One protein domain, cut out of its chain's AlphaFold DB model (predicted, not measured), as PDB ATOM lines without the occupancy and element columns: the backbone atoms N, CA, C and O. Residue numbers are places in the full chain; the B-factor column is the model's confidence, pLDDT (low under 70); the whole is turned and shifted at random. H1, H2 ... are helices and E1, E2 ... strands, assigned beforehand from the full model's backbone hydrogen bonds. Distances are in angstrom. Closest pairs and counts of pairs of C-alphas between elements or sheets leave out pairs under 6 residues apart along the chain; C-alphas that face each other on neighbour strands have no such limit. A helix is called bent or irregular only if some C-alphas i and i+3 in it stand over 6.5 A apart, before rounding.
ATOM      1  N   PRO A  39      -0.651  58.610  75.312       96.06
ATOM      2  CA  PRO A  39       0.389  59.596  75.615       96.06
ATOM      3  C   PRO A  39      -0.098  61.048  75.569       96.06
ATOM      4  O   PRO A  39       0.312  61.842  76.411       96.06
ATOM      5  N   LEU A  40      -0.996  61.401  74.642       94.25
ATOM      6  CA  LEU A  40      -1.599  62.740  74.614       94.25
ATOM      7  C   LEU A  40      -2.437  62.993  75.872       94.25
ATOM      8  O   LEU A  40      -2.331  64.059  76.473       94.25
ATOM      9  N   ALA A  41      -3.199  61.991  76.324       96.00
ATOM     10  CA  ALA A  41      -3.941  62.058  77.578       96.00
ATOM     11  C   ALA A  41      -3.022  62.294  78.789       96.00
ATOM     12  O   ALA A  41      -3.381  63.041  79.695       96.00
ATOM     13  N   TYR A  42      -1.819  61.714  78.793       97.00
ATOM     14  CA  TYR A  42      -0.823  61.985  79.832       97.00
ATOM     15  C   TYR A  42      -0.349  63.446  79.832       97.00
ATOM     16  O   TYR A  42      -0.127  64.004  80.902       97.00
ATOM     17  N   LEU A  43      -0.222  64.086  78.666       95.81
ATOM     18  CA  LEU A  43       0.190  65.492  78.595       95.81
ATOM     19  C   LEU A  43      -0.876  66.449  79.149       95.81
ATOM     20  O   LEU A  43      -0.525  67.491  79.695       95.81
ATOM     21  N   ILE A  44      -2.158  66.101  79.022       94.69
ATOM     22  CA  ILE A  44      -3.288  66.956  79.435       94.69
ATOM     23  C   ILE A  44      -3.840  66.640  80.830       94.69
ATOM     24  O   ILE A  44      -4.541  67.476  81.395       94.69
ATOM     25  N   ALA A  45      -3.603  65.430  81.338       96.81
ATOM     26  CA  ALA A  45      -4.114  64.934  82.617       96.81
ATOM     27  C   ALA A  45      -3.127  63.914  83.236       96.81
ATOM     28  O   ALA A  45      -3.438  62.719  83.354       96.81
ATOM     29  N   PRO A  46      -1.891  64.336  83.569       97.38
ATOM     30  CA  PRO A  46      -0.834  63.443  84.047       97.38
ATOM     31  C   PRO A  46      -1.180  62.721  85.357       97.38
ATOM     32  O   PRO A  46      -0.675  61.624  85.599       97.38
ATOM     33  N   GLU A  47      -2.051  63.300  86.182       98.19
ATOM     34  CA  GLU A  47      -2.555  62.744  87.441       98.19
ATOM     35  C   GLU A  47      -3.358  61.446  87.263       98.19
ATOM     36  O   GLU A  47      -3.511  60.666  88.205       98.19
ATOM     37  N   LEU A  48      -3.833  61.163  86.046       98.38
ATOM     38  CA  LEU A  48      -4.540  59.922  85.724       98.38
ATOM     39  C   LEU A  48      -3.600  58.724  85.528       98.38
ATOM     40  O   LEU A  48      -4.074  57.606  85.305       98.38
ATOM     41  N   PHE A  49      -2.285  58.931  85.609       98.56
ATOM     42  CA  PHE A  49      -1.271  57.926  85.322       98.56
ATOM     43  C   PHE A  49      -0.362  57.669  86.524       98.56
ATOM     44  O   PHE A  49       0.028  58.576  87.257       98.56
ATOM     45  N   ARG A  50       0.048  56.408  86.684       98.50
ATOM     46  CA  ARG A  50       1.055  55.993  87.667       98.50
ATOM     47  C   ARG A  50       2.311  55.521  86.956       98.50
ATOM     48  O   ARG A  50       2.227  54.779  85.976       98.50
ATOM     49  N   PHE A  51       3.467  55.889  87.499       98.00
ATOM     50  CA  PHE A  51       4.760  55.616  86.886       98.00
ATOM     51  C   PHE A  51       5.745  54.955  87.841       98.00
ATOM     52  O   PHE A  51       5.702  55.183  89.048       98.00
ATOM     53  N   VAL A  52       6.675  54.202  87.263       96.44
ATOM     54  CA  VAL A  52       7.941  53.820  87.901       96.44
ATOM     55  C   VAL A  52       9.104  54.429  87.125       96.44
ATOM     56  O   VAL A  52       8.960  54.770  85.949       96.44
ATOM     57  N   HIS A  53      10.252  54.565  87.783       96.25
ATOM     58  CA  HIS A  53      11.483  55.062  87.174       96.25
ATOM     59  C   HIS A  53      12.533  53.957  87.211       96.25
ATOM     60  O   HIS A  53      13.027  53.606  88.281       96.25
ATOM     61  N   GLN A  54      12.835  53.384  86.049       95.56
ATOM     62  CA  GLN A  54      13.710  52.217  85.921       95.56
ATOM     63  C   GLN A  54      14.578  52.332  84.665       95.56
ATOM     64  O   GLN A  54      14.138  52.935  83.680       95.56
ATOM     65  N   PRO A  55      15.796  51.766  84.654       95.81
ATOM     66  CA  PRO A  55      16.585  51.692  83.438       95.81
ATOM     67  C   PRO A  55      15.933  50.696  82.471       95.81
ATOM     68  O   PRO A  55      15.461  49.631  82.874       95.81
ATOM     69  N   VAL A  56      15.944  51.016  81.177       96.75
ATOM     70  CA  VAL A  56      15.382  50.155  80.123       96.75
ATOM     71  C   VAL A  56      16.434  49.838  79.066       96.75
ATOM     72  O   VAL A  56      17.230  50.700  78.669       96.75
ATOM     73  N   ARG A  57      16.417  48.591  78.587       96.12
ATOM     74  CA  ARG A  57      17.151  48.121  77.407       96.12
ATOM     75  C   ARG A  57      16.176  47.624  76.352       96.12
ATOM     76  O   ARG A  57      15.120  47.098  76.683       96.12
ATOM     77  N   VAL A  58      16.557  47.777  75.091       97.06
ATOM     78  CA  VAL A  58      15.851  47.177  73.958       97.06
ATOM     79  C   VAL A  58      16.715  46.048  73.430       97.06
ATOM     80  O   VAL A  58      17.918  46.234  73.248       97.06
ATOM     81  N   ASP A  59      16.122  44.880  73.216       96.94
ATOM     82  CA  ASP A  59      16.795  43.791  72.519       96.94
ATOM     83  C   ASP A  59      16.903  44.133  71.027       96.94
ATOM     84  O   ASP A  59      15.909  44.186  70.302       96.94
ATOM     85  N   THR A  60      18.125  44.405  70.580       96.62
ATOM     86  CA  THR A  60      18.450  44.727  69.186       96.62
ATOM     87  C   THR A  60      19.062  43.543  68.439       96.62
ATOM     88  O   THR A  60      19.587  43.725  67.343       96.62
ATOM     89  N   SER A  61      19.047  42.344  69.026       96.62
ATOM     90  CA  SER A  61      19.508  41.131  68.354       96.62
ATOM     91  C   SER A  61      18.557  40.728  67.223       96.62
ATOM     92  O   SER A  61      17.428  41.209  67.118       96.62
ATOM     93  N   SER A  62      18.999  39.792  66.387       97.44
ATOM     94  CA  SER A  62      18.150  39.149  65.375       97.44
ATOM     95  C   SER A  62      17.379  37.936  65.920       97.44
ATOM     96  O   SER A  62      16.843  37.156  65.139       97.44
ATOM     97  N   GLY A  63      17.352  37.739  67.243       96.69
ATOM     98  CA  GLY A  63      16.690  36.605  67.888       96.69
ATOM     99  C   GLY A  63      15.193  36.818  68.129       96.69
ATOM    100  O   GLY A  63      14.621  37.857  67.808       96.69
ATOM    101  N   ILE A  64      14.560  35.834  68.774       97.25
ATOM    102  CA  ILE A  64      13.125  35.864  69.117       97.25
ATOM    103  C   ILE A  64      12.732  37.065  69.996       97.25
ATOM    104  O   ILE A  64      11.587  37.505  69.976       97.25
ATOM    105  N   GLY A  65      13.677  37.603  70.769       96.31
ATOM    106  CA  GLY A  65      13.457  38.751  71.644       96.31
ATOM    107  C   GLY A  65      13.526  40.109  70.944       96.31
ATOM    108  O   GLY A  65      13.268  41.117  71.601       96.31
ATOM    109  N   ARG A  66      13.838  40.164  69.641       97.81
ATOM    110  CA  ARG A  66      14.038  41.416  68.898       97.81
ATOM    111  C   ARG A  66      12.906  42.418  69.133       97.81
ATOM    112  O   ARG A  66      11.730  42.118  68.944       97.81
ATOM    113  N   GLY A  67      13.282  43.640  69.498       97.75
ATOM    114  CA  GLY A  67      12.371  44.755  69.758       97.75
ATOM    115  C   GLY A  67      11.782  44.774  71.168       97.75
ATOM    116  O   GLY A  67      11.102  45.735  71.527       97.75
ATOM    117  N   LYS A  68      12.047  43.762  72.001       97.88
ATOM    118  CA  LYS A  68      11.529  43.733  73.365       97.88
ATOM    119  C   LYS A  68      12.192  44.794  74.240       97.88
ATOM    120  O   LYS A  68      13.416  44.882  74.314       97.88
ATOM    121  N   THR A  69      11.365  45.566  74.940       97.44
ATOM    122  CA  THR A  69      11.778  46.532  75.961       97.44
ATOM    123  C   THR A  69      11.819  45.857  77.326       97.44
ATOM    124  O   THR A  69      10.808  45.344  77.809       97.44
ATOM    125  N   TRP A  70      12.977  45.881  77.960       96.31
ATOM    126  CA  TRP A  70      13.240  45.199  79.213       96.31
ATOM    127  C   TRP A  70      13.616  46.218  80.295       96.31
ATOM    128  O   TRP A  70      14.707  46.800  80.227       96.31
ATOM    129  N   PRO A  71      12.733  46.472  81.273       95.56
ATOM    130  CA  PRO A  71      13.105  47.202  82.473       95.56
ATOM    131  C   PRO A  71      13.946  46.311  83.397       95.56
ATOM    132  O   PRO A  71      13.815  45.087  83.382       95.56
ATOM    133  N   ALA A  72      14.784  46.929  84.223       93.44
ATOM    134  CA  ALA A  72      15.467  46.264  85.329       93.44
ATOM    135  C   ALA A  72      15.271  47.048  86.632       93.44
ATOM    136  O   ALA A  72      14.804  48.187  86.620       93.44
ATOM    137  N   SER A  73      15.635  46.438  87.762       83.88
ATOM    138  CA  SER A  73      15.747  47.174  89.022       83.88
ATOM    139  C   SER A  73      16.802  48.279  88.893       83.88
ATOM    140  O   SER A  73      17.833  48.076  88.255       83.88
ATOM    141  N   SER A  74      16.544  49.439  89.492       82.50
ATOM    142  CA  SER A  74      17.516  50.531  89.641       82.50
ATOM    143  C   SER A  74      18.374  50.396  90.906       82.50
ATOM    144  O   SER A  74      19.249  51.226  91.135       82.50
ATOM    145  N   ASP A  75      18.128  49.361  91.712       86.00
ATOM    146  CA  ASP A  75      18.882  49.030  92.920       86.00
ATOM    147  C   ASP A  75      20.347  48.671  92.577       86.00
ATOM    148  O   ASP A  75      20.578  47.670  91.882       86.00
ATOM    149  N   PRO A  76      21.338  49.459  93.046       80.06
ATOM    150  CA  PRO A  76      22.752  49.237  92.750       80.06
ATOM    151  C   PRO A  76      23.262  47.845  93.131       80.06
ATOM    152  O   PRO A  76      24.062  47.280  92.381       80.06
ATOM    153  N   ASP A  77      22.779  47.266  94.233       82.31
ATOM    154  CA  ASP A  77      23.232  45.954  94.710       82.31
ATOM    155  C   ASP A  77      22.725  44.838  93.791       82.31
ATOM    156  O   ASP A  77      23.431  43.871  93.488       82.31
ATOM    157  N   GLN A  78      21.513  44.999  93.255       81.62
ATOM    158  CA  GLN A  78      20.970  44.066  92.271       81.62
ATOM    159  C   GLN A  78      21.662  44.188  90.915       81.62
ATOM    160  O   GLN A  78      21.886  43.166  90.261       81.62
ATOM    161  N   LEU A  79      22.045  45.397  90.497       80.19
ATOM    162  CA  LEU A  79      22.732  45.631  89.222       80.19
ATOM    163  C   LEU A  79      24.112  44.955  89.133       80.19
ATOM    164  O   LEU A  79      24.604  44.735  88.025       80.19
ATOM    165  N   GLN A  80      24.706  44.545  90.261       81.25
ATOM    166  CA  GLN A  80      25.950  43.760  90.275       81.25
ATOM    167  C   GLN A  80      25.767  42.319  89.774       81.25
ATOM    168  O   GLN A  80      26.735  41.666  89.362       81.25
ATOM    169  N   ARG A  81      24.529  41.802  89.762       87.56
ATOM    170  CA  ARG A  81      24.231  40.456  89.254       87.56
ATOM    171  C   ARG A  81      24.591  40.369  87.764       87.56
ATOM    172  O   ARG A  81      24.172  41.239  86.998       87.56
ATOM    173  N   PRO A  82      25.274  39.303  87.298       89.50
ATOM    174  CA  PRO A  82      25.698  39.179  85.900       89.50
ATOM    175  C   PRO A  82      24.582  39.411  84.872       89.50
ATOM    176  O   PRO A  82      24.806  40.087  83.872       89.50
ATOM    177  N   ALA A  83      23.368  38.931  85.156       89.12
ATOM    178  CA  ALA A  83      22.203  39.102  84.288       89.12
ATOM    179  C   ALA A  83      21.733  40.564  84.148       89.12
ATOM    180  O   ALA A  83      21.101  40.899  83.151       89.12
ATOM    181  N   LEU A  84      22.037  41.434  85.119       90.44
ATOM    182  CA  LEU A  84      21.603  42.834  85.147       90.44
ATOM    183  C   LEU A  84      22.703  43.825  84.738       90.44
ATOM    184  O   LEU A  84      22.407  44.997  84.506       90.44
ATOM    185  N   ARG A  85      23.940  43.356  84.520       87.00
ATOM    186  CA  ARG A  85      25.048  44.175  83.993       87.00
ATOM    187  C   ARG A  85      24.697  44.986  82.736       87.00
ATOM    188  O   ARG A  85      25.161  46.120  82.650       87.00
ATOM    189  N   PRO A  86      23.862  44.511  81.782       91.19
ATOM    190  CA  PRO A  86      23.473  45.332  80.631       91.19
ATOM    191  C   PRO A  86      22.716  46.629  80.985       91.19
ATOM    192  O   PRO A  86      22.596  47.517  80.135       91.19
ATOM    193  N   TRP A  87      22.206  46.763  82.212       93.81
ATOM    194  CA  TRP A  87      21.528  47.964  82.708       93.81
ATOM    195  C   TRP A  87      22.416  48.869  83.565       93.81
ATOM    196  O   TRP A  87      21.995  49.983  83.875       93.81
ATOM    197  N   LEU A  88      23.637  48.444  83.906       89.75
ATOM    198  CA  LEU A  88      24.555  49.224  84.736       89.75
ATOM    199  C   LEU A  88      24.860  50.589  84.096       89.75
ATOM    200  O   LEU A  88      25.152  50.677  82.902       89.75
ATOM    201  N   GLY A  89      24.763  51.656  84.894       88.31
ATOM    202  CA  GLY A  89      25.024  53.034  84.464       88.31
ATOM    203  C   GLY A  89      23.968  53.640  83.531       88.31
ATOM    204  O   GLY A  89      24.155  54.754  83.045       88.31
ATOM    205  N   ARG A  90      22.860  52.941  83.251       93.00
ATOM    206  CA  ARG A  90      21.787  53.501  82.420       93.00
ATOM    207  C   ARG A  90      20.899  54.446  83.226       93.00
ATOM    208  O   ARG A  90      20.571  54.134  84.370       93.00
ATOM    209  N   PRO A  91      20.444  55.555  82.620       94.75
ATOM    210  CA  PRO A  91      19.511  56.447  83.281       94.75
ATOM    211  C   PRO A  91      18.156  55.763  83.468       94.75
ATOM    212  O   PRO A  91      17.701  54.988  82.617       94.75
ATOM    213  N   ASN A  92      17.490  56.104  84.567       95.44
ATOM    214  CA  ASN A  92      16.102  55.728  84.771       95.44
ATOM    215  C   ASN A  92      15.212  56.493  83.789       95.44
ATOM    216  O   ASN A  92      15.334  57.710  83.649       95.44
ATOM    217  N   VAL A  93      14.281  55.786  83.154       97.00
ATOM    218  CA  VAL A  93      13.218  56.382  82.340       97.00
ATOM    219  C   VAL A  93      11.873  56.197  83.026       97.00
ATOM    220  O   VAL A  93      11.678  55.266  83.809       97.00
ATOM    221  N   LYS A  94      10.941  57.106  82.738       97.00
ATOM    222  CA  LYS A  94       9.587  57.099  83.292       97.00
ATOM    223  C   LYS A  94       8.712  56.101  82.524       97.00
ATOM    224  O   LYS A  94       8.475  56.283  81.333       97.00
ATOM    225  N   ILE A  95       8.229  55.059  83.199       97.38
ATOM    226  CA  ILE A  95       7.434  53.966  82.610       97.38
ATOM    227  C   ILE A  95       6.027  53.992  83.199       97.38
ATOM    228  O   ILE A  95       5.872  53.916  84.417       97.38
ATOM    229  N   ALA A  96       5.000  54.091  82.351       97.38
ATOM    230  CA  ALA A  96       3.607  54.021  82.789       97.38
ATOM    231  C   ALA A  96       3.252  52.588  83.223       97.38
ATOM    232  O   ALA A  96       3.397  51.648  82.447       97.38
ATOM    233  N   VAL A  97       2.776  52.431  84.459       97.31
ATOM    234  CA  VAL A  97       2.399  51.137  85.071       97.31
ATOM    235  C   VAL A  97       0.965  51.126  85.604       97.31
ATOM    236  O   VAL A  97       0.522  50.173  86.246       97.31
ATOM    237  N   GLY A  98       0.236  52.222  85.416       97.94
ATOM    238  CA  GLY A  98      -1.157  52.339  85.812       97.94
ATOM    239  C   GLY A  98      -1.817  53.512  85.113       97.94
ATOM    240  O   GLY A  98      -1.160  54.511  84.816       97.94
ATOM    241  N   VAL A  99      -3.112  53.371  84.857       97.94
ATOM    242  CA  VAL A  99      -3.936  54.386  84.207       97.94
ATOM    243  C   VAL A  99      -5.361  54.316  84.747       97.94
ATOM    244  O   VAL A  99      -5.916  53.229  84.916       97.94
ATOM    245  N   GLN A 100      -5.968  55.473  84.992       98.25
ATOM    246  CA  GLN A 100      -7.396  55.592  85.271       98.25
ATOM    247  C   GLN A 100      -8.173  55.584  83.944       98.25
ATOM    248  O   GLN A 100      -8.535  56.630  83.409       98.25
ATOM    249  N   GLY A 101      -8.386  54.389  83.383       95.88
ATOM    250  CA  GLY A 101      -8.850  54.205  81.999       95.88
ATOM    251  C   GLY A 101     -10.125  54.975  81.639       95.88
ATOM    252  O   GLY A 101     -10.138  55.718  80.660       95.88
TER     253      GLY A 101
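What this domain is: This is residues 39 to 101 of the 117 residues of an uncharacterized protein of Hymenobacter sp (UniProt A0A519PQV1). What shape does this domain have? A long strand, E1, bends sharply at residue 55: its first part forms a long two-strand ribbon with E3, and its last part turns off into a hairpin with the short strand E2. The small helix H1 lies near the ribbon's end away from the bend, while H3 lies by the bend with H2 joined to it at a corner. What is it built of? The printed part has 63 residues with three named helices and three named strands, in the order H1 E1 E2 H2 H3 E3; the sheet runs E2 E1 E3, all antiparallel, and the class is mixed, helices and strands. How large and compact is it? It is loose and flat, with a radius of gyration of the C-alphas of 14.3 A and spans of 39 by 30 by 16 A.

Where its parts are: Where does the printed part begin? H1 is residues 39 to 44, from C-alpha 39 at (0.389, 59.596, 75.615). Which elements follow? E1, residues 49 to 58, measures 23.2 A from first to last C-alpha and bends by 78 degrees at residue 55. E2 is residues 69 to 71, H2 residues 76 to 79, and H3 residues 82 to 87, 10.2 A long. Where is the last strand? E3, residues 92 to 99, measures 20.1 A and ends with C-alpha 99 at (-3.936, 54.386, 84.207).

How they stand to each other: How does H1 stand to the sheet? It only grazes the sheet with residues 39 to 42; its closest C-alphas to E1 are those of Tyr 42 and Phe 49, 6.8 A apart. How is the sheet paired? E1 pairs with E3 over residues 49 to 55, with N 50 and O 98 2.9 A apart, and with E2 over residues 56 to 58, with N 70 and O 57 2.8 A apart. E1 and E2 are a hairpin, and E2 and E3 are apart. Where are the later helices? H2 is not on the sheet and touches H3 only at the corner, only just, with 3 pairs of C-alphas within 8 A, the closest being Leu 79 and Arg 85 at 5.9 A. H3 only grazes the sheet with residues 84 to 87, and E2, H2 H3, E3 form a split strand-helix-strand unit, two strands of one sheet with the helices between them along the chain and E1 between them in the sheet, its crossover right-handed. How are the helix backbones? Every O i to N i+4 pair is within hydrogen-bond range in H1, while H2 is too short for such a pair. H3 is irregular, C-alphas 83 and 86 being 7.3 A apart, with 0 of 2 such pairs but 2 of 3 O i to N i+3 pairs within range.

The domain as a whole: How far does it reach? The two C-alphas farthest apart, those of Ile 44 and Pro 82, are 40.7 A apart. Are there cuts or long links? The printed part has no cut and no long link; the link from E1 to E2 is short and the other links are tight. Is confidence low anywhere? The mean pLDDT of the printed part is 93.8, and no printed residue is under 70.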